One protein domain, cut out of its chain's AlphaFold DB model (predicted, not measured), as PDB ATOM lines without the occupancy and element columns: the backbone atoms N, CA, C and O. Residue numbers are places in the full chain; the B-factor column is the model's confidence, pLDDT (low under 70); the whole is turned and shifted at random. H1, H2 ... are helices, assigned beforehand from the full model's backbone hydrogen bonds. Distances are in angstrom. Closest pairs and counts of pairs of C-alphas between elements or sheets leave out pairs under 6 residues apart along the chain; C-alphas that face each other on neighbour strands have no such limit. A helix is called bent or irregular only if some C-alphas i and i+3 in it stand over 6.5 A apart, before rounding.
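AT A GLANCE: This is residues 15 to 145 and 161 to 189 of the 323 residues of an uncharacterized protein of Emiliania huxleyi (UniProt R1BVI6). One long helix, H1, runs out as an arm from a loose head of helices gathered at its far end; its residues 15 to 27 stick out alone. In the head, H3 meets the last part of H1 steeply, the arm H4a runs beside H3, and the short H2 sits at the beginning of H3, while H6 crosses H1 away from H3. The printed part has 160 residues with six named helices, in the order H1 to H6, and no named strand: it is all helix. It is loose, with a radius of gyration of the C-alphas of 19.7 A, and elongated, spanning 70 by 39 by 32 A.

HOW THE PARTS SIT: With its residues 45 to 53 alone, H1, residues 15 to 56, touches residues 83 to 90 of H3, residues 73 to 90; the closest C-alphas, of Phe 50 and Gly 90, are 4.2 A apart. They run opposite ways at a steep tilt of 68 degrees, only just short of perpendicular. With residues 39 to 48 alone, H1 touches H6, residues 170 to 186; the closest C-alphas, of Ala 44 and Ala 177, are 4.6 A apart. They run the same way at a steep tilt of 69.6 degrees, only just short of perpendicular. H3 is the hub, with a kink of 27 degrees near residue 84. H4, residues 111 to 131, was assigned as one helix by its hydrogen bonds but is bent: C-alphas 120 and 123 are 6.6 A apart, and its arms H4a, residues 111 to 120, and H4b, residues 123 to 131, stand at a shallow tilt of 24 degrees. H3 touches H4a with residues 76 to 84 alone, the same way at a shallow tilt of 34.9 degrees, only just short of steep; the closest C-alphas are those of Leu 77 and Ile 111, 6.0 A apart. H2, residues 61 to 68, only just touches H3, with 3 pairs of C-alphas within 8 A, the closest being Leu 68 and Gln 76 at 5.5 A. H4b and H5, residues 161 to 164, touch no helix. Every O i to N i+4 pair is within hydrogen-bond range in H1, H2, H4a and H4b, against 13 of 14 in H3 and 11 of 13 in H6; H5 is too short for such a pair.

IN THESE COORDINATES: H1 begins at C-alpha 15, (75.266, 66.214, 767.241), and measures 60.6 A. H3 measures 24.3 A and ends at C-alpha 90, (71.190, 109.081, 743.057). H6 measures 24.1 A and ends at C-alpha 186, (68.939, 112.730, 763.909).

THE WHOLE: The C-alphas farthest apart, of Ala 15 and Ala 62, are 70.7 A apart. Residues 146 to 160 are not printed, and C-alphas 145 and 161 are 19.1 A apart across this cut. The link from H3 to H4 is long, 20 residues. The mean pLDDT of the printed part is 78.5; residues 100 to 109, 143 to 145, 161 to 171 and 186 to 189 are under 70.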
ATOM      1  N   ALA A  15      75.404  64.941 766.542       77.75
ATOM      2  CA  ALA A  15      75.266  66.214 767.241       77.75
ATOM      3  C   ALA A  15      76.304  67.240 766.760       77.75
ATOM      4  O   ALA A  15      75.948  68.392 766.531       77.75
ATOM      5  N   GLU A  16      77.548  66.816 766.523       76.19
ATOM      6  CA  GLU A  16      78.611  67.661 765.970       76.19
ATOM      7  C   GLU A  16      78.262  68.160 764.562       76.19
ATOM      8  O   GLU A  16      78.338  69.361 764.300       76.19
ATOM      9  N   VAL A  17      77.789  67.274 763.675       78.19
ATOM     10  CA  VAL A  17      77.339  67.658 762.324       78.19
ATOM     11  C   VAL A  17      76.176  68.650 762.394       78.19
ATOM     12  O   VAL A  17      76.235  69.695 761.751       78.19
ATOM     13  N   LEU A  18      75.169  68.386 763.236       78.75
ATOM     14  CA  LEU A  18      74.041  69.302 763.431       78.75
ATOM     15  C   LEU A  18      74.485  70.667 763.977       78.75
ATOM     16  O   LEU A  18      74.007  71.689 763.493       78.75
ATOM     17  N   SER A  19      75.410  70.708 764.943       77.62
ATOM     18  CA  SER A  19      75.932  71.975 765.473       77.62
ATOM     19  C   SER A  19      76.711  72.768 764.425       77.62
ATOM     20  O   SER A  19      76.565  73.984 764.329       77.62
ATOM     21  N   HIS A  20      77.491  72.081 763.591       75.62
ATOM     22  CA  HIS A  20      78.261  72.705 762.526       75.62
ATOM     23  C   HIS A  20      77.354  73.230 761.404       75.62
ATOM     24  O   HIS A  20      77.601  74.307 760.856       75.62
ATOM     25  N   ASP A  21      76.275  72.516 761.082       72.88
ATOM     26  CA  ASP A  21      75.283  72.974 760.108       72.88
ATOM     27  C   ASP A  21      74.483  74.172 760.643       72.88
ATOM     28  O   ASP A  21      74.295  75.150 759.916       72.88
ATOM     29  N   GLN A  22      74.116  74.174 761.930       75.88
ATOM     30  CA  GLN A  22      73.515  75.337 762.596       75.88
ATOM     31  C   GLN A  22      74.447  76.554 762.585       75.88
ATOM     32  O   GLN A  22      74.021  77.652 762.235       75.88
ATOM     33  N   GLU A  23      75.731  76.374 762.900       78.75
ATOM     34  CA  GLU A  23      76.707  77.466 762.863       78.75
ATOM     35  C   GLU A  23      76.873  78.029 761.440       78.75
ATOM     36  O   GLU A  23      76.936  79.247 761.242       78.75
ATOM     37  N   LYS A  24      76.894  77.164 760.419       77.56
ATOM     38  CA  LYS A  24      76.914  77.596 759.014       77.56
ATOM     39  C   LYS A  24      75.674  78.397 758.635       77.56
ATOM     40  O   LYS A  24      75.813  79.377 757.901       77.56
ATOM     41  N   LEU A  25      74.491  77.989 759.094       74.00
ATOM     42  CA  LEU A  25      73.248  78.723 758.858       74.00
ATOM     43  C   LEU A  25      73.301  80.104 759.516       74.00
ATOM     44  O   LEU A  25      73.114  81.097 758.817       74.00
ATOM     45  N   LEU A  26      73.691  80.190 760.791       74.38
ATOM     46  CA  LEU A  26      73.834  81.465 761.503       74.38
ATOM     47  C   LEU A  26      74.813  82.414 760.797       74.38
ATOM     48  O   LEU A  26      74.490  83.571 760.540       74.38
ATOM     49  N   ARG A  27      75.990  81.923 760.383       74.56
ATOM     50  CA  ARG A  27      76.968  82.741 759.637       74.56
ATOM     51  C   ARG A  27      76.412  83.252 758.304       74.56
ATOM     52  O   ARG A  27      76.760  84.354 757.872       74.56
ATOM     53  N   ARG A  28      75.577  82.459 757.625       70.94
ATOM     54  CA  ARG A  28      74.915  82.863 756.373       70.94
ATOM     55  C   ARG A  28      73.844  83.917 756.631       70.94
ATOM     56  O   ARG A  28      73.825  84.915 755.916       70.94
ATOM     57  N   GLU A  29      73.015  83.730 757.652       73.19
ATOM     58  CA  GLU A  29      72.004  84.705 758.073       73.19
ATOM     59  C   GLU A  29      72.650  86.043 758.452       73.19
ATOM     60  O   GLU A  29      72.229  87.092 757.963       73.19
ATOM     61  N   GLU A  30      73.745  86.025 759.218       76.31
ATOM     62  CA  GLU A  30      74.519  87.229 759.527       76.31
ATOM     63  C   GLU A  30      75.069  87.913 758.269       76.31
ATOM     64  O   GLU A  30      75.012  89.139 758.145       76.31
ATOM     65  N   ALA A  31      75.618  87.145 757.323       74.69
ATOM     66  CA  ALA A  31      76.158  87.693 756.082       74.69
ATOM     67  C   ALA A  31      75.060  88.347 755.229       74.69
ATOM     68  O   ALA A  31      75.258  89.451 754.714       74.69
ATOM     69  N   VAL A  32      73.898  87.699 755.127       73.69
ATOM     70  CA  VAL A  32      72.700  88.235 754.473       73.69
ATOM     71  C   VAL A  32      72.241  89.520 755.159       73.69
ATOM     72  O   VAL A  32      72.029  90.531 754.489       73.69
ATOM     73  N   GLN A  33      72.167  89.533 756.490       76.31
ATOM     74  CA  GLN A  33      71.752  90.711 757.247       76.31
ATOM     75  C   GLN A  33      72.729  91.882 757.072       76.31
ATOM     76  O   GLN A  33      72.305  93.027 756.910       76.31
ATOM     77  N   ARG A  34      74.041  91.619 757.045       79.06
ATOM     78  CA  ARG A  34      75.057  92.644 756.752       79.06
ATOM     79  C   ARG A  34      74.888  93.218 755.347       79.06
ATOM     80  O   ARG A  34      74.969  94.434 755.181       79.06
ATOM     81  N   GLN A  35      74.624  92.376 754.347       76.50
ATOM     82  CA  GLN A  35      74.353  92.834 752.981       76.50
ATOM     83  C   GLN A  35      73.077  93.673 752.904       76.50
ATOM     84  O   GLN A  35      73.082  94.716 752.253       76.50
ATOM     85  N   LEU A  36      72.016  93.261 753.601       77.50
ATOM     86  CA  LEU A  36      70.767  94.010 753.687       77.50
ATOM     87  C   LEU A  36      70.983  95.387 754.321       77.50
ATOM     88  O   LEU A  36      70.562  96.390 753.755       77.50
ATOM     89  N   ASN A  37      71.683  95.453 755.453       80.88
ATOM     90  CA  ASN A  37      71.994  96.723 756.108       80.88
ATOM     91  C   ASN A  37      72.811  97.633 755.179       80.88
ATOM     92  O   ASN A  37      72.463  98.795 754.997       80.88
ATOM     93  N   ALA A  38      73.838  97.099 754.512       81.38
ATOM     94  CA  ALA A  38      74.618  97.864 753.541       81.38
ATOM     95  C   ALA A  38      73.766  98.363 752.357       81.38
ATOM     96  O   ALA A  38      73.971  99.477 751.877       81.38
ATOM     97  N   ALA A  39      72.803  97.564 751.888       82.00
ATOM     98  CA  ALA A  39      71.866  97.957 750.840       82.00
ATOM     99  C   ALA A  39      70.948  99.101 751.290       82.00
ATOM    100  O   ALA A  39      70.781 100.073 750.559       82.00
ATOM    101  N   VAL A  40      70.394  99.001 752.502       83.31
ATOM    102  CA  VAL A  40      69.540 100.032 753.109       83.31
ATOM    103  C   VAL A  40      70.297 101.350 753.233       83.31
ATOM    104  O   VAL A  40      69.801 102.384 752.796       83.31
ATOM    105  N   GLU A  41      71.522 101.311 753.754       83.56
ATOM    106  CA  GLU A  41      72.348 102.507 753.913       83.56
ATOM    107  C   GLU A  41      72.710 103.132 752.553       83.56
ATOM    108  O   GLU A  41      72.631 104.353 752.391       83.56
ATOM    109  N   ARG A  42      73.046 102.315 751.544       84.31
ATOM    110  CA  ARG A  42      73.280 102.807 750.175       84.31
ATOM    111  C   ARG A  42      72.031 103.431 749.570       84.31
ATOM    112  O   ARG A  42      72.139 104.463 748.919       84.31
ATOM    113  N   TYR A  43      70.862 102.833 749.788       86.12
ATOM    114  CA  TYR A  43      69.622 103.368 749.241       86.12
ATOM    115  C   TYR A  43      69.228 104.686 749.909       86.12
ATOM    116  O   TYR A  43      68.822 105.619 749.228       86.12
ATOM    117  N   ALA A  44      69.420 104.798 751.225       84.06
ATOM    118  CA  ALA A  44      69.224 106.050 751.946       84.06
ATOM    119  C   ALA A  44      70.130 107.166 751.396       84.06
ATOM    120  O   ALA A  44      69.648 108.251 751.094       84.06
ATOM    121  N   ALA A  45      71.413 106.869 751.151       84.69
ATOM    122  CA  ALA A  45      72.328 107.830 750.528       84.69
ATOM    123  C   ALA A  45      71.911 108.189 749.088       84.69
ATOM    124  O   ALA A  45      71.990 109.349 748.693       84.69
ATOM    125  N   ALA A  46      71.424 107.220 748.305       86.81
ATOM    126  CA  ALA A  46      70.910 107.471 746.959       86.81
ATOM    127  C   ALA A  46      69.666 108.374 746.967       86.81
ATOM    128  O   ALA A  46      69.564 109.256 746.120       86.81
ATOM    129  N   LEU A  47      68.753 108.205 747.931       86.81
ATOM    130  CA  LEU A  47      67.596 109.090 748.112       86.81
ATOM    131  C   LEU A  47      68.038 110.532 748.390       86.81
ATOM    132  O   LEU A  47      67.560 111.454 747.737       86.81
ATOM    133  N   GLU A  48      68.985 110.718 749.312       84.75
ATOM    134  CA  GLU A  48      69.541 112.038 749.634       84.75
ATOM    135  C   GLU A  48      70.212 112.680 748.409       84.75
ATOM    136  O   GLU A  48      69.937 113.830 748.067       84.75
ATOM    137  N   LEU A  49      71.050 111.926 747.695       88.00
ATOM    138  CA  LEU A  49      71.738 112.384 746.487       88.00
ATOM    139  C   LEU A  49      70.777 112.688 745.331       88.00
ATOM    140  O   LEU A  49      71.030 113.595 744.540       88.00
ATOM    141  N   PHE A  50      69.669 111.961 745.230       88.56
ATOM    142  CA  PHE A  50      68.638 112.212 744.231       88.56
ATOM    143  C   PHE A  50      67.855 113.500 744.516       88.56
ATOM    144  O   PHE A  50      67.615 114.291 743.600       88.56
ATOM    145  N   ASP A  51      67.517 113.760 745.780       86.12
ATOM    146  CA  ASP A  51      66.908 115.030 746.188       86.12
ATOM    147  C   ASP A  51      67.873 116.201 745.931       86.12
ATOM    148  O   ASP A  51      67.481 117.231 745.375       86.12
ATOM    149  N   GLN A  52      69.163 116.015 746.238       85.62
ATOM    150  CA  GLN A  52      70.217 116.984 745.927       85.62
ATOM    151  C   GLN A  52      70.360 117.239 744.426       85.62
ATOM    152  O   GLN A  52      70.514 118.388 744.020       85.62
ATOM    153  N   TRP A  53      70.285 116.198 743.595       89.94
ATOM    154  CA  TRP A  53      70.329 116.341 742.142       89.94
ATOM    155  C   TRP A  53      69.183 117.217 741.629       89.94
ATOM    156  O   TRP A  53      69.402 118.108 740.808       89.94
ATOM    157  N   ARG A  54      67.966 117.014 742.148       86.31
ATOM    158  CA  ARG A  54      66.798 117.821 741.768       86.31
ATOM    159  C   ARG A  54      66.932 119.282 742.174       86.31
ATOM    160  O   ARG A  54      66.548 120.152 741.396       86.31
ATOM    161  N   ALA A  55      67.442 119.536 743.376       83.12
ATOM    162  CA  ALA A  55      67.542 120.881 743.929       83.12
ATOM    163  C   ALA A  55      68.766 121.655 743.405       83.12
ATOM    164  O   ALA A  55      68.668 122.840 743.103       83.12
ATOM    165  N   GLN A  56      69.921 120.994 743.291       84.88
ATOM    166  CA  GLN A  56      71.234 121.631 743.116       84.88
ATOM    167  C   GLN A  56      72.081 121.025 741.976       84.88
ATOM    168  O   GLN A  56      73.265 121.357 741.839       84.88
ATOM    169  N   GLY A  57      71.518 120.132 741.160       86.69
ATOM    170  CA  GLY A  57      72.213 119.549 740.013       86.69
ATOM    171  C   GLY A  57      72.509 120.593 738.935       86.69
ATOM    172  O   GLY A  57      71.594 121.226 738.407       86.69
ATOM    173  N   VAL A  58      73.788 120.759 738.583       90.12
ATOM    174  CA  VAL A  58      74.197 121.681 737.505       90.12
ATOM    175  C   VAL A  58      73.754 121.148 736.146       90.12
ATOM    176  O   VAL A  58      73.847 119.952 735.903       90.12
ATOM    177  N   LYS A  59      73.291 122.009 735.244       88.19
ATOM    178  CA  LYS A  59      72.805 121.625 733.905       88.19
ATOM    179  C   LYS A  59      73.708 122.110 732.780       88.19
ATOM    180  O   LYS A  59      73.590 121.620 731.661       88.19
ATOM    181  N   THR A  60      74.569 123.085 733.053       89.62
ATOM    182  CA  THR A  60      75.419 123.739 732.052       89.62
ATOM    183  C   THR A  60      76.829 123.972 732.585       89.62
ATOM    184  O   THR A  60      77.048 124.025 733.797       89.62
ATOM    185  N   ALA A  61      77.787 124.178 731.675       88.81
ATOM    186  CA  ALA A  61      79.158 124.535 732.039       88.81
ATOM    187  C   ALA A  61      79.225 125.847 732.844       88.81
ATOM    188  O   ALA A  61      79.957 125.931 733.823       88.81
ATOM    189  N   ALA A  62      78.403 126.842 732.498       88.62
ATOM    190  CA  ALA A  62      78.348 128.109 733.225       88.62
ATOM    191  C   ALA A  62      77.858 127.940 734.676       88.62
ATOM    192  O   ALA A  62      78.374 128.584 735.589       88.62
ATOM    193  N   GLU A  63      76.876 127.064 734.907       89.25
ATOM    194  CA  GLU A  63      76.414 126.730 736.259       89.25
ATOM    195  C   GLU A  63      77.467 125.959 737.057       89.25
ATOM    196  O   GLU A  63      77.594 126.185 738.260       89.25
ATOM    197  N   LEU A  64      78.231 125.080 736.398       89.31
ATOM    198  CA  LEU A  64      79.341 124.373 737.029       89.31
ATOM    199  C   LEU A  64      80.447 125.345 737.454       89.31
ATOM    200  O   LEU A  64      80.853 125.320 738.610       89.31
ATOM    201  N   GLU A  65      80.881 126.246 736.574       89.06
ATOM    202  CA  GLU A  65      81.903 127.242 736.919       89.06
ATOM    203  C   GLU A  65      81.433 128.175 738.041       89.06
ATOM    204  O   GLU A  65      82.190 128.459 738.968       89.06
ATOM    205  N   ARG A  66      80.153 128.571 738.055       87.25
ATOM    206  CA  ARG A  66      79.580 129.323 739.183       87.25
ATOM    207  C   ARG A  66      79.602 128.518 740.485       87.25
ATOM    208  O   ARG A  66      79.865 129.080 741.541       87.25
ATOM    209  N   ALA A  67      79.340 127.213 740.420       84.94
ATOM    210  CA  ALA A  67      79.364 126.332 741.587       84.94
ATOM    211  C   ALA A  67      80.780 126.093 742.140       84.94
ATOM    212  O   ALA A  67      80.917 125.767 743.322       84.94
ATOM    213  N   LEU A  68      81.809 126.228 741.301       87.00
ATOM    214  CA  LEU A  68      83.221 126.067 741.664       87.00
ATOM    215  C   LEU A  68      83.916 127.396 741.997       87.00
ATOM    216  O   LEU A  68      84.959 127.397 742.656       87.00
ATOM    217  N   GLY A  69      83.345 128.521 741.565       85.88
ATOM    218  CA  GLY A  69      83.883 129.858 741.777       85.88
ATOM    219  C   GLY A  69      84.085 130.186 743.257       85.88
ATOM    220  O   GLY A  69      83.196 129.991 744.083       85.88
ATOM    221  N   GLY A  70      85.277 130.681 743.599       79.06
ATOM    222  CA  GLY A  70      85.624 131.103 744.961       79.06
ATOM    223  C   GLY A  70      85.859 129.970 745.968       79.06
ATOM    224  O   GLY A  70      86.109 130.263 747.135       79.06
ATOM    225  N   LYS A  71      85.795 128.701 745.542       84.06
ATOM    226  CA  LYS A  71      86.129 127.527 746.364       84.06
ATOM    227  C   LYS A  71      87.612 127.175 746.261       84.06
ATOM    228  O   LYS A  71      88.232 127.364 745.215       84.06
ATOM    229  N   SER A  72      88.165 126.630 747.339       84.25
ATOM    230  CA  SER A  72      89.507 126.039 747.355       84.25
ATOM    231  C   SER A  72      89.560 124.731 746.550       84.25
ATOM    232  O   SER A  72      88.536 124.091 746.328       84.25
ATOM    233  N   GLU A  73      90.751 124.300 746.132       83.88
ATOM    234  CA  GLU A  73      90.954 123.039 745.400       83.88
ATOM    235  C   GLU A  73      90.260 121.808 746.040       83.88
ATOM    236  O   GLU A  73      89.530 121.106 745.333       83.88
ATOM    237  N   PRO A  74      90.374 121.547 747.363       83.81
ATOM    238  CA  PRO A  74      89.668 120.424 747.984       83.81
ATOM    239  C   PRO A  74      88.140 120.590 747.965       83.81
ATOM    240  O   PRO A  74      87.417 119.610 747.785       83.81
ATOM    241  N   GLU A  75      87.630 121.814 748.108       82.81
ATOM    242  CA  GLU A  75      86.191 122.100 748.035       82.81
ATOM    243  C   GLU A  75      85.649 121.952 746.606       82.81
ATOM    244  O   GLU A  75      84.522 121.493 746.414       82.81
ATOM    245  N   GLN A  76      86.446 122.301 745.593       86.44
ATOM    246  CA  GLN A  76      86.115 122.076 744.186       86.44
ATOM    247  C   GLN A  76      86.034 120.581 743.872       86.44
ATOM    248  O   GLN A  76      85.079 120.139 743.232       86.44
ATOM    249  N   LEU A  77      86.995 119.793 744.362       86.19
ATOM    250  CA  LEU A  77      86.986 118.339 744.208       86.19
ATOM    251  C   LEU A  77      85.771 117.711 744.903       86.19
ATOM    252  O   LEU A  77      85.104 116.859 744.315       86.19
ATOM    253  N   ALA A  78      85.449 118.158 746.121       85.00
ATOM    254  CA  ALA A  78      84.273 117.699 746.852       85.00
ATOM    255  C   ALA A  78      82.965 118.023 746.107       85.00
ATOM    256  O   ALA A  78      82.108 117.149 745.977       85.00
ATOM    257  N   GLU A  79      82.821 119.236 745.560       87.38
ATOM    258  CA  GLU A  79      81.641 119.616 744.770       87.38
ATOM    259  C   GLU A  79      81.532 118.801 743.475       87.38
ATOM    260  O   GLU A  79      80.453 118.304 743.158       87.38
ATOM    261  N   LEU A  80      82.632 118.620 742.734       89.69
ATOM    262  CA  LEU A  80      82.638 117.816 741.508       89.69
ATOM    263  C   LEU A  80      82.235 116.373 741.791       89.69
ATOM    264  O   LEU A  80      81.348 115.831 741.128       89.69
ATOM    265  N   ARG A  81      82.839 115.772 742.818       89.00
ATOM    266  CA  ARG A  81      82.481 114.435 743.286       89.00
ATOM    267  C   ARG A  81      80.997 114.349 743.624       89.00
ATOM    268  O   ARG A  81      80.323 113.447 743.136       89.00
ATOM    269  N   ARG A  82      80.478 115.312 744.386       88.50
ATOM    270  CA  ARG A  82      79.061 115.385 744.752       88.50
ATOM    271  C   ARG A  82      78.158 115.450 743.512       88.50
ATOM    272  O   ARG A  82      77.204 114.686 743.429       88.50
ATOM    273  N   GLN A  83      78.472 116.289 742.520       90.31
ATOM    274  CA  GLN A  83      77.701 116.408 741.266       90.31
ATOM    275  C   GLN A  83      77.687 115.115 740.435       90.31
ATOM    276  O   GLN A  83      76.697 114.825 739.754       90.31
ATOM    277  N   ILE A  84      78.772 114.341 740.486       90.44
ATOM    278  CA  ILE A  84      78.874 113.033 739.834       90.44
ATOM    279  C   ILE A  84      78.070 111.989 740.622       90.44
ATOM    280  O   ILE A  84      77.238 111.301 740.034       90.44
ATOM    281  N   GLU A  85      78.251 111.904 741.943       89.44
ATOM    282  CA  GLU A  85      77.548 110.955 742.824       89.44
ATOM    283  C   GLU A  85      76.024 111.162 742.819       89.44
ATOM    284  O   GLU A  85      75.269 110.189 742.782       89.44
ATOM    285  N   MET A  86      75.555 112.413 742.738       89.50
ATOM    286  CA  MET A  86      74.147 112.772 742.503       89.50
ATOM    287  C   MET A  86      73.516 111.999 741.329       89.50
ATOM    288  O   MET A  86      72.347 111.612 741.372       89.50
ATOM    289  N   ARG A  87      74.299 111.729 740.281       91.25
ATOM    290  CA  ARG A  87      73.838 111.078 739.048       91.25
ATOM    291  C   ARG A  87      74.157 109.589 739.017       91.25
ATOM    292  O   ARG A  87      73.294 108.777 738.692       91.25
ATOM    293  N   THR A  88      75.370 109.203 739.390       88.94
ATOM    294  CA  THR A  88      75.784 107.794 739.379       88.94
ATOM    295  C   THR A  88      75.069 106.991 740.460       88.94
ATOM    296  O   THR A  88      74.541 105.920 740.170       88.94
ATOM    297  N   VAL A  89      74.984 107.531 741.679       86.75
ATOM    298  CA  VAL A  89      74.339 106.882 742.828       86.75
ATOM    299  C   VAL A  89      72.872 107.292 742.925       86.75
ATOM    300  O   VAL A  89      72.011 106.419 742.969       86.75
ATOM    301  N   GLY A  90      72.569 108.595 742.904       85.56
ATOM    302  CA  GLY A  90      71.190 109.081 743.057       85.56
ATOM    303  C   GLY A  90      70.270 108.671 741.902       85.56
ATOM    304  O   GLY A  90      69.199 108.104 742.121       85.56
ATOM    305  N   CYS A  91      70.709 108.889 740.658       87.19
ATOM    306  CA  CYS A  91      69.954 108.511 739.453       87.19
ATOM    307  C   CYS A  91      70.257 107.086 738.949       87.19
ATOM    308  O   CYS A  91      69.613 106.621 738.008       87.19
ATOM    309  N   GLY A  92      71.225 106.388 739.552       85.56
ATOM    310  CA  GLY A  92      71.592 105.016 739.192       85.56
ATOM    311  C   GLY A  92      72.340 104.871 737.868       85.56
ATOM    312  O   GLY A  92      72.297 103.800 737.260       85.56
ATOM    313  N   TRP A  93      73.012 105.919 737.383       89.62
ATOM    314  CA  TRP A  93      73.796 105.864 736.143       89.62
ATOM    315  C   TRP A  93      75.157 105.198 736.374       89.62
ATOM    316  O   TRP A  93      76.214 105.809 736.246       89.62
ATOM    317  N   THR A  94      75.129 103.908 736.712       84.31
ATOM    318  CA  THR A  94      76.303 103.114 737.112       84.31
ATOM    319  C   THR A  94      77.368 102.972 736.021       84.31
ATOM    320  O   THR A  94      78.489 102.571 736.303       84.31
ATOM    321  N   HIS A  95      77.044 103.284 734.764       82.94
ATOM    322  CA  HIS A  95      78.005 103.282 733.658       82.94
ATOM    323  C   HIS A  95      78.997 104.455 733.716       82.94
ATOM    324  O   HIS A  95      80.045 104.372 733.088       82.94
ATOM    325  N   PHE A  96      78.705 105.495 734.507       84.19
ATOM    326  CA  PHE A  96      79.631 106.589 734.821       84.19
ATOM    327  C   PHE A  96      80.235 106.467 736.232       84.19
ATOM    328  O   PHE A  96      80.784 107.429 736.759       84.19
ATOM    329  N   GLU A  97      80.086 105.313 736.896       78.81
ATOM    330  CA  GLU A  97      80.592 105.119 738.256       78.81
ATOM    331  C   GLU A  97      82.128 105.091 738.273       78.81
ATOM    332  O   GLU A  97      82.766 104.181 737.739       78.81
ATOM    333  N   THR A  98      82.718 106.077 738.948       74.12
ATOM    334  CA  THR A  98      84.166 106.169 739.161       74.12
ATOM    335  C   THR A  98      84.526 105.639 740.543       74.12
ATOM    336  O   THR A  98      83.856 105.921 741.538       74.12
ATOM    337  N   LYS A  99      85.609 104.858 740.631       70.19
ATOM    338  CA  LYS A  99      86.119 104.364 741.915       70.19
ATOM    339  C   LYS A  99      86.876 105.471 742.644       70.19
ATOM    340  O   LYS A  99      88.048 105.702 742.368       70.19
ATOM    341  N   TRP A 100      86.228 106.076 743.630       68.38
ATOM    342  CA  TRP A 100      86.874 106.974 744.585       68.38
ATOM    343  C   TRP A 100      87.810 106.161 745.491       68.38
ATOM    344  O   TRP A 100      87.346 105.305 746.243       68.38
ATOM    345  N   GLY A 101      89.126 106.367 745.414       51.84
ATOM    346  CA  GLY A 101      90.092 105.600 746.203       51.84
ATOM    347  C   GLY A 101      91.000 106.465 747.076       51.84
ATOM    348  O   GLY A 101      91.323 107.596 746.736       51.84
ATOM    349  N   PHE A 102      91.439 105.869 748.188       37.56
ATOM    350  CA  PHE A 102      92.601 106.292 748.988       37.56
ATOM    351  C   PHE A 102      93.926 105.774 748.376       37.56
ATOM    352  O   PHE A 102      94.983 106.340 748.605       37.56
ATOM    353  N   PHE A 103      93.843 104.700 747.575       35.16
ATOM    354  CA  PHE A 103      94.939 104.053 746.831       35.16
ATOM    355  C   PHE A 103      94.694 104.014 745.311       35.16
ATOM    356  O   PHE A 103      95.461 103.395 744.576       35.16
ATOM    357  N   SER A 104      93.602 104.612 744.819       39.59
ATOM    358  CA  SER A 104      93.525 104.947 743.393       39.59
ATOM    359  C   SER A 104      94.535 106.061 743.188       39.59
ATOM    360  O   SER A 104      94.433 107.033 743.935       39.59
ATOM    361  N   ASP A 105      95.492 105.881 742.278       38.69
ATOM    362  CA  ASP A 105      96.640 106.764 742.072       38.69
ATOM    363  C   ASP A 105      96.335 108.217 742.444       38.69
ATOM    364  O   ASP A 105      95.321 108.775 742.011       38.69
ATOM    365  N   GLU A 106      97.250 108.869 743.164       43.34
ATOM    366  CA  GLU A 106      97.235 110.305 743.514       43.34
ATOM    367  C   GLU A 106      97.061 111.249 742.291       43.34
ATOM    368  O   GLU A 106      97.110 112.469 742.407       43.34
ATOM    369  N   ARG A 107      96.857 110.693 741.089       47.12
ATOM    370  CA  ARG A 107      96.684 111.336 739.789       47.12
ATOM    371  C   ARG A 107      95.340 111.043 739.097       47.12
ATOM    372  O   ARG A 107      95.118 111.628 738.043       47.12
ATOM    373  N   SER A 108      94.463 110.178 739.623       53.44
ATOM    374  CA  SER A 108      93.248 109.719 738.908       53.44
ATOM    375  C   SER A 108      92.026 110.639 739.017       53.44
ATOM    376  O   SER A 108      91.067 110.453 738.274       53.44
ATOM    377  N   HIS A 109      92.036 111.625 739.914       65.19
ATOM    378  CA  HIS A 109      90.897 112.524 740.142       65.19
ATOM    379  C   HIS A 109      91.333 113.989 740.099       65.19
ATOM    380  O   HIS A 109      91.095 114.751 741.035       65.19
ATOM    381  N   LYS A 110      92.012 114.394 739.019       78.81
ATOM    382  CA  LYS A 110      92.272 115.819 738.792       78.81
ATOM    383  C   LYS A 110      90.952 116.532 738.527       78.81
ATOM    384  O   LYS A 110      90.069 115.985 737.866       78.81
ATOM    385  N   ILE A 111      90.850 117.772 738.998       83.56
ATOM    386  CA  ILE A 111      89.673 118.631 738.802       83.56
ATOM    387  C   ILE A 111      89.267 118.676 737.325       83.56
ATOM    388  O   ILE A 111      88.094 118.498 737.015       83.56
ATOM    389  N   GLU A 112      90.233 118.810 736.416       86.69
ATOM    390  CA  GLU A 112      89.964 118.872 734.975       86.69
ATOM    391  C   GLU A 112      89.409 117.569 734.391       86.69
ATOM    392  O   GLU A 112      88.520 117.602 733.544       86.69
ATOM    393  N   ASP A 113      89.871 116.410 734.865       86.62
ATOM    394  CA  ASP A 113      89.354 115.123 734.392       86.62
ATOM    395  C   ASP A 113      87.914 114.897 734.875       86.62
ATOM    396  O   ASP A 113      87.071 114.419 734.114       86.62
ATOM    397  N   LEU A 114      87.605 115.306 736.112       87.06
ATOM    398  CA  LEU A 114      86.245 115.260 736.658       87.06
ATOM    399  C   LEU A 114      85.308 116.256 735.965       87.06
ATOM    400  O   LEU A 114      84.157 115.914 735.688       87.06
ATOM    401  N   LYS A 115      85.794 117.467 735.656       89.44
ATOM    402  CA  LYS A 115      85.058 118.451 734.851       89.44
ATOM    403  C   LYS A 115      84.735 117.886 733.475       89.44
ATOM    404  O   LYS A 115      83.577 117.932 733.073       89.44
ATOM    405  N   ARG A 116      85.729 117.310 732.789       89.44
ATOM    406  CA  ARG A 116      85.553 116.695 731.470       89.44
ATOM    407  C   ARG A 116      84.503 115.589 731.511       89.44
ATOM    408  O   ARG A 116      83.551 115.635 730.750       89.44
ATOM    409  N   MET A 117      84.607 114.662 732.463       88.81
ATOM    410  CA  MET A 117      83.622 113.588 732.622       88.81
ATOM    411  C   MET A 117      82.204 114.129 732.871       88.81
ATOM    412  O   MET A 117      81.227 113.628 732.316       88.81
ATOM    413  N   LEU A 118      82.063 115.173 733.694       89.62
ATOM    414  CA  LEU A 118      80.756 115.772 733.949       89.62
ATOM    415  C   LEU A 118      80.192 116.468 732.698       89.62
ATOM    416  O   LEU A 118      79.025 116.259 732.370       89.62
ATOM    417  N   LEU A 119      80.996 117.280 732.009       91.81
ATOM    418  CA  LEU A 119      80.553 118.121 730.893       91.81
ATOM    419  C   LEU A 119      80.402 117.371 729.566       91.81
ATOM    420  O   LEU A 119      79.457 117.661 728.834       91.81
ATOM    421  N   ASP A 120      81.292 116.426 729.272       89.88
ATOM    422  CA  ASP A 120      81.373 115.773 727.960       89.88
ATOM    423  C   ASP A 120      80.618 114.437 727.924       89.88
ATOM    424  O   ASP A 120      80.070 114.073 726.885       89.88
ATOM    425  N   ASP A 121      80.528 113.732 729.056       90.38
ATOM    426  CA  ASP A 121      79.890 112.414 729.115       90.38
ATOM    427  C   ASP A 121      78.520 112.474 729.809       90.38
ATOM    428  O   ASP A 121      77.482 112.115 729.240       90.38
ATOM    429  N   ILE A 122      78.493 112.970 731.049       91.25
ATOM    430  CA  ILE A 122      77.328 112.855 731.931       91.25
ATOM    431  C   ILE A 122      76.211 113.847 731.564       91.25
ATOM    432  O   ILE A 122      75.046 113.451 731.454       91.25
ATOM    433  N   LEU A 123      76.519 115.139 731.390       92.56
ATOM    434  CA  LEU A 123      75.507 116.148 731.046       92.56
ATOM    435  C   LEU A 123      74.871 115.919 729.664       92.56
ATOM    436  O   LEU A 123      73.649 116.074 729.554       92.56
ATOM    437  N   PRO A 124      75.609 115.511 728.615       93.00
ATOM    438  CA  PRO A 124      75.004 115.177 727.331       93.00
ATOM    439  C   PRO A 124      74.074 113.967 727.427       93.00
ATOM    440  O   PRO A 124      72.988 113.989 726.842       93.00
ATOM    441  N   TYR A 125      74.434 112.953 728.218       91.44
ATOM    442  CA  TYR A 125      73.550 111.822 728.505       91.44
ATOM    443  C   TYR A 125      72.268 112.261 729.233       91.44
ATOM    444  O   TYR A 125      71.160 111.912 728.818       91.44
ATOM    445  N   GLU A 126      72.392 113.108 730.261       90.88
ATOM    446  CA  GLU A 126      71.245 113.703 730.961       90.88
ATOM    447  C   GLU A 126      70.335 114.482 729.998       90.88
ATOM    448  O   GLU A 126      69.108 114.348 730.037       90.88
ATOM    449  N   PHE A 127      70.926 115.283 729.111       90.25
ATOM    450  CA  PHE A 127      70.197 116.071 728.124       90.25
ATOM    451  C   PHE A 127      69.419 115.183 727.146       90.25
ATOM    452  O   PHE A 127      68.247 115.451 726.859       90.25
ATOM    453  N   GLN A 128      70.028 114.091 726.678       91.50
ATOM    454  CA  GLN A 128      69.358 113.104 725.833       91.50
ATOM    455  C   GLN A 128      68.174 112.452 726.557       91.50
ATOM    456  O   GLN A 128      67.074 112.399 726.001       91.50
ATOM    457  N   LEU A 129      68.350 112.019 727.809       89.88
ATOM    458  CA  LEU A 129      67.260 111.449 728.609       89.88
ATOM    459  C   LEU A 129      66.129 112.454 728.845       89.88
ATOM    460  O   LEU A 129      64.955 112.083 728.761       89.88
ATOM    461  N   ARG A 130      66.461 113.727 729.085       90.00
ATOM    462  CA  ARG A 130      65.478 114.808 729.234       90.00
ATOM    463  C   ARG A 130      64.658 114.991 727.964       90.00
ATOM    464  O   ARG A 130      63.432 115.021 728.036       90.00
ATOM    465  N   ARG A 131      65.315 115.049 726.803       90.75
ATOM    466  CA  ARG A 131      64.651 115.156 725.494       90.75
ATOM    467  C   ARG A 131      63.732 113.964 725.218       90.75
ATOM    468  O   ARG A 131      62.657 114.141 724.657       90.75
ATOM    469  N   LEU A 132      64.134 112.765 725.636       91.69
ATOM    470  CA  LEU A 132      63.336 111.544 725.501       91.69
ATOM    471  C   LEU A 132      62.257 111.387 726.585       91.69
ATOM    472  O   LEU A 132      61.538 110.392 726.557       91.69
ATOM    473  N   LYS A 133      62.142 112.327 727.537       88.50
ATOM    474  CA  LYS A 133      61.264 112.235 728.720       88.50
ATOM    475  C   LYS A 133      61.482 110.946 729.535       88.50
ATOM    476  O   LYS A 133      60.547 110.399 730.106       88.50
ATOM    477  N   LYS A 134      62.730 110.467 729.599       88.25
ATOM    478  CA  LYS A 134      63.158 109.248 730.315       88.25
ATOM    479  C   LYS A 134      64.022 109.551 731.544       88.25
ATOM    480  O   LYS A 134      64.838 108.725 731.945       88.25
ATOM    481  N   LEU A 135      63.900 110.749 732.117       87.56
ATOM    482  CA  LEU A 135      64.605 111.071 733.356       87.56
ATOM    483  C   LEU A 135      64.018 110.274 734.531       87.56
ATOM    484  O   LEU A 135      62.797 110.116 734.591       87.56
ATOM    485  N   PRO A 136      64.852 109.811 735.477       86.44
ATOM    486  CA  PRO A 136      64.358 109.108 736.653       86.44
ATOM    487  C   PRO A 136      63.399 109.970 737.486       86.44
ATOM    488  O   PRO A 136      63.699 111.112 737.843       86.44
ATOM    489  N   THR A 137      62.236 109.407 737.819       84.56
ATOM    490  CA  THR A 137      61.229 110.021 738.703       84.56
ATOM    491  C   THR A 137      61.429 109.655 740.168       84.56
ATOM    492  O   THR A 137      60.851 110.300 741.041       84.56
ATOM    493  N   GLU A 138      62.266 108.666 740.453       83.44
ATOM    494  CA  GLU A 138      62.586 108.190 741.794       83.44
ATOM    495  C   GLU A 138      64.075 107.842 741.864       83.44
ATOM    496  O   GLU A 138      64.699 107.554 740.838       83.44
ATOM    497  N   ALA A 139      64.639 107.880 743.074       84.38
ATOM    498  CA  ALA A 139      66.020 107.477 743.295       84.38
ATOM    499  C   ALA A 139      66.203 106.009 742.902       84.38
ATOM    500  O   ALA A 139      65.368 105.157 743.231       84.38
ATOM    501  N   ALA A 140      67.310 105.706 742.231       81.81
ATOM    502  CA  ALA A 140      67.561 104.350 741.782       81.81
ATOM    503  C   ALA A 140      67.770 103.415 742.989       81.81
ATOM    504  O   ALA A 140      68.590 103.709 743.865       81.81
ATOM    505  N   PRO A 141      67.062 102.274 743.056       78.12
ATOM    506  CA  PRO A 141      67.342 101.278 744.074       78.12
ATOM    507  C   PRO A 141      68.768 100.734 743.883       78.12
ATOM    508  O   PRO A 141      69.239 100.604 742.747       78.12
ATOM    509  N   PRO A 142      69.479 100.397 744.973       73.19
ATOM    510  CA  PRO A 142      70.846  99.913 744.881       73.19
ATOM    511  C   PRO A 142      70.895  98.622 744.060       73.19
ATOM    512  O   PRO A 142      70.194  97.652 744.354       73.19
ATOM    513  N   GLN A 143      71.766  98.590 743.050       66.06
ATOM    514  CA  GLN A 143      72.013  97.376 742.279       66.06
ATOM    515  C   GLN A 143      72.783  96.378 743.142       66.06
ATOM    516  O   GLN A 143      73.990  96.497 743.378       66.06
ATOM    517  N   LEU A 144      72.074  95.376 743.640       60.28
ATOM    518  CA  LEU A 144      72.655  94.353 744.489       60.28
ATOM    519  C   LEU A 144      73.236  93.263 743.609       60.28
ATOM    520  O   LEU A 144      72.530  92.427 743.052       60.28
ATOM    521  N   ARG A 145      74.562  93.285 743.479       54.41
ATOM    522  CA  ARG A 145      75.302  92.191 742.859       54.41
ATOM    523  C   ARG A 145      75.310  91.016 743.825       54.41
ATOM    524  O   ARG A 145      76.276  90.819 744.561       54.41
ATOM    525  N   ARG A 161      64.608  78.666 750.414       57.72
ATOM    526  CA  ARG A 161      63.773  79.492 751.298       57.72
ATOM    527  C   ARG A 161      64.375  80.875 751.542       57.72
ATOM    528  O   ARG A 161      63.630  81.846 751.528       57.72
ATOM    529  N   LEU A 162      65.690  80.983 751.740       56.03
ATOM    530  CA  LEU A 162      66.390  82.268 751.892       56.03
ATOM    531  C   LEU A 162      66.400  83.075 750.582       56.03
ATOM    532  O   LEU A 162      66.224  84.291 750.610       56.03
ATOM    533  N   GLU A 163      66.540  82.411 749.433       55.19
ATOM    534  CA  GLU A 163      66.435  83.040 748.109       55.19
ATOM    535  C   GLU A 163      64.994  83.480 747.786       55.19
ATOM    536  O   GLU A 163      64.781  84.581 747.276       55.19
ATOM    537  N   GLN A 164      63.992  82.660 748.132       51.44
ATOM    538  CA  GLN A 164      62.563  82.976 747.989       51.44
ATOM    539  C   GLN A 164      62.105  84.058 748.972       51.44
ATOM    540  O   GLN A 164      61.238  84.866 748.638       51.44
ATOM    541  N   GLN A 165      62.721  84.138 750.155       53.06
ATOM    542  CA  GLN A 165      62.569  85.238 751.103       53.06
ATOM    543  C   GLN A 165      63.273  86.511 750.630       53.06
ATOM    544  O   GLN A 165      63.886  87.183 751.440       53.06
ATOM    545  N   SER A 166      63.114  86.931 749.368       47.84
ATOM    546  CA  SER A 166      62.860  88.353 749.094       47.84
ATOM    547  C   SER A 166      63.855  89.329 749.772       47.84
ATOM    548  O   SER A 166      63.457  90.414 750.216       47.84
ATOM    549  N   ILE A 167      65.141  88.963 749.891       50.47
ATOM    550  CA  ILE A 167      66.119  89.706 750.715       50.47
ATOM    551  C   ILE A 167      66.282  91.136 750.169       50.47
ATOM    552  O   ILE A 167      66.701  92.049 750.874       50.47
ATOM    553  N   PHE A 168      65.829  91.367 748.935       53.69
ATOM    554  CA  PHE A 168      65.903  92.639 748.242       53.69
ATOM    555  C   PHE A 168      64.611  93.016 747.510       53.69
ATOM    556  O   PHE A 168      64.660  93.553 746.407       53.69
ATOM    557  N   ASN A 169      63.439  92.758 748.098       61.31
ATOM    558  CA  ASN A 169      62.229  93.389 747.571       61.31
ATOM    559  C   ASN A 169      62.295  94.901 747.833       61.31
ATOM    560  O   ASN A 169      62.313  95.350 748.983       61.31
ATOM    561  N   VAL A 170      62.354  95.677 746.749       58.84
ATOM    562  CA  VAL A 170      62.457  97.143 746.748       58.84
ATOM    563  C   VAL A 170      61.368  97.778 747.622       58.84
ATOM    564  O   VAL A 170      61.649  98.745 748.331       58.84
ATOM    565  N   SER A 171      60.172  97.177 747.676       62.00
ATOM    566  CA  SER A 171      59.064  97.660 748.510       62.00
ATOM    567  C   SER A 171      59.366  97.615 750.012       62.00
ATOM    568  O   SER A 171      58.875  98.456 750.756       62.00
ATOM    569  N   ASN A 172      60.196  96.669 750.464       70.12
ATOM    570  CA  ASN A 172      60.617  96.544 751.863       70.12
ATOM    571  C   ASN A 172      61.899  97.336 752.153       70.12
ATOM    572  O   ASN A 172      62.153  97.704 753.302       70.12
ATOM    573  N   LEU A 173      62.715  97.600 751.127       74.38
ATOM    574  CA  LEU A 173      63.936  98.395 751.249       74.38
ATOM    575  C   LEU A 173      63.637  99.886 751.388       74.38
ATOM    576  O   LEU A 173      64.256 100.536 752.223       74.38
ATOM    577  N   LEU A 174      62.681 100.422 750.625       77.56
ATOM    578  CA  LEU A 174      62.319 101.841 750.668       77.56
ATOM    579  C   LEU A 174      61.931 102.348 752.075       77.56
ATOM    580  O   LEU A 174      62.518 103.337 752.511       77.56
ATOM    581  N   PRO A 175      61.005 101.715 752.827       80.19
ATOM    582  CA  PRO A 175      60.663 102.183 754.170       80.19
ATOM    583  C   PRO A 175      61.852 102.083 755.134       80.19
ATOM    584  O   PRO A 175      62.081 102.998 755.922       80.19
ATOM    585  N   LYS A 176      62.673 101.028 755.026       79.12
ATOM    586  CA  LYS A 176      63.896 100.882 755.833       79.12
ATOM    587  C   LYS A 176      64.938 101.951 755.501       79.12
ATOM    588  O   LYS A 176      65.615 102.434 756.404       79.12
ATOM    589  N   ALA A 177      65.057 102.328 754.229       80.19
ATOM    590  CA  ALA A 177      65.956 103.379 753.765       80.19
ATOM    591  C   ALA A 177      65.492 104.768 754.225       80.19
ATOM    592  O   ALA A 177      66.315 105.549 754.690       80.19
ATOM    593  N   LYS A 178      64.184 105.055 754.193       81.81
ATOM    594  CA  LYS A 178      63.621 106.292 754.763       81.81
ATOM    595  C   LYS A 178      63.900 106.401 756.265       81.81
ATOM    596  O   LYS A 178      64.448 107.402 756.705       81.81
ATOM    597  N   ALA A 179      63.662 105.328 757.021       79.81
ATOM    598  CA  ALA A 179      63.999 105.286 758.446       79.81
ATOM    599  C   ALA A 179      65.517 105.380 758.711       79.81
ATOM    600  O   ALA A 179      65.949 105.849 759.762       79.81
ATOM    601  N   ALA A 180      66.364 104.901 757.792       77.75
ATOM    602  CA  ALA A 180      67.813 105.090 757.884       77.75
ATOM    603  C   ALA A 180      68.218 106.550 757.646       77.75
ATOM    604  O   ALA A 180      69.048 107.066 758.386       77.75
ATOM    605  N   ARG A 181      67.593 107.227 756.679       77.81
ATOM    606  CA  ARG A 181      67.773 108.664 756.451       77.81
ATOM    607  C   ARG A 181      67.378 109.484 757.681       77.81
ATOM    608  O   ARG A 181      68.182 110.283 758.138       77.81
ATOM    609  N   GLU A 182      66.215 109.223 758.275       76.81
ATOM    610  CA  GLU A 182      65.779 109.891 759.514       76.81
ATOM    611  C   GLU A 182      66.791 109.701 760.656       76.81
ATOM    612  O   GLU A 182      67.137 110.650 761.350       76.81
ATOM    613  N   ARG A 183      67.345 108.489 760.810       76.25
ATOM    614  CA  ARG A 183      68.413 108.223 761.790       76.25
ATOM    615  C   ARG A 183      69.691 109.011 761.506       76.25
ATOM    616  O   ARG A 183      70.366 109.406 762.451       76.25
ATOM    617  N   ARG A 184      70.046 109.234 760.237       72.44
ATOM    618  CA  ARG A 184      71.219 110.043 759.869       72.44
ATOM    619  C   ARG A 184      71.001 111.529 760.084       72.44
ATOM    620  O   ARG A 184      71.941 112.194 760.508       72.44
ATOM    621  N   GLU A 185      69.798 112.023 759.815       73.19
ATOM    622  CA  GLU A 185      69.405 113.398 760.132       73.19
ATOM    623  C   GLU A 185      69.438 113.613 761.656       73.19
ATOM    624  O   GLU A 185      70.092 114.539 762.128       73.19
ATOM    625  N   ALA A 186      68.877 112.686 762.444       61.28
ATOM    626  CA  ALA A 186      68.939 112.730 763.909       61.28
ATOM    627  C   ALA A 186      70.373 112.632 764.470       61.28
ATOM    628  O   ALA A 186      70.677 113.217 765.504       61.28
ATOM    629  N   ALA A 187      71.267 111.905 763.791       65.12
ATOM    630  CA  ALA A 187      72.682 111.817 764.151       65.12
ATOM    631  C   ALA A 187      73.522 113.017 763.661       65.12
ATOM    632  O   ALA A 187      74.734 113.027 763.874       65.12
ATOM    633  N   GLY A 188      72.920 113.989 762.961       59.69
ATOM    634  CA  GLY A 188      73.619 115.144 762.386       59.69
ATOM    635  C   GLY A 188      74.576 114.802 761.235       59.69
ATOM    636  O   GLY A 188      75.448 115.598 760.903       59.69
ATOM    637  N   ILE A 189      74.452 113.609 760.638       66.50
ATOM    638  CA  ILE A 189      75.293 113.145 759.518       66.50
ATOM    639  C   ILE A 189      74.768 113.685 758.182       66.50
ATOM    640  O   ILE A 189      75.552 113.935 757.269       66.50
TER     641      ILE A 189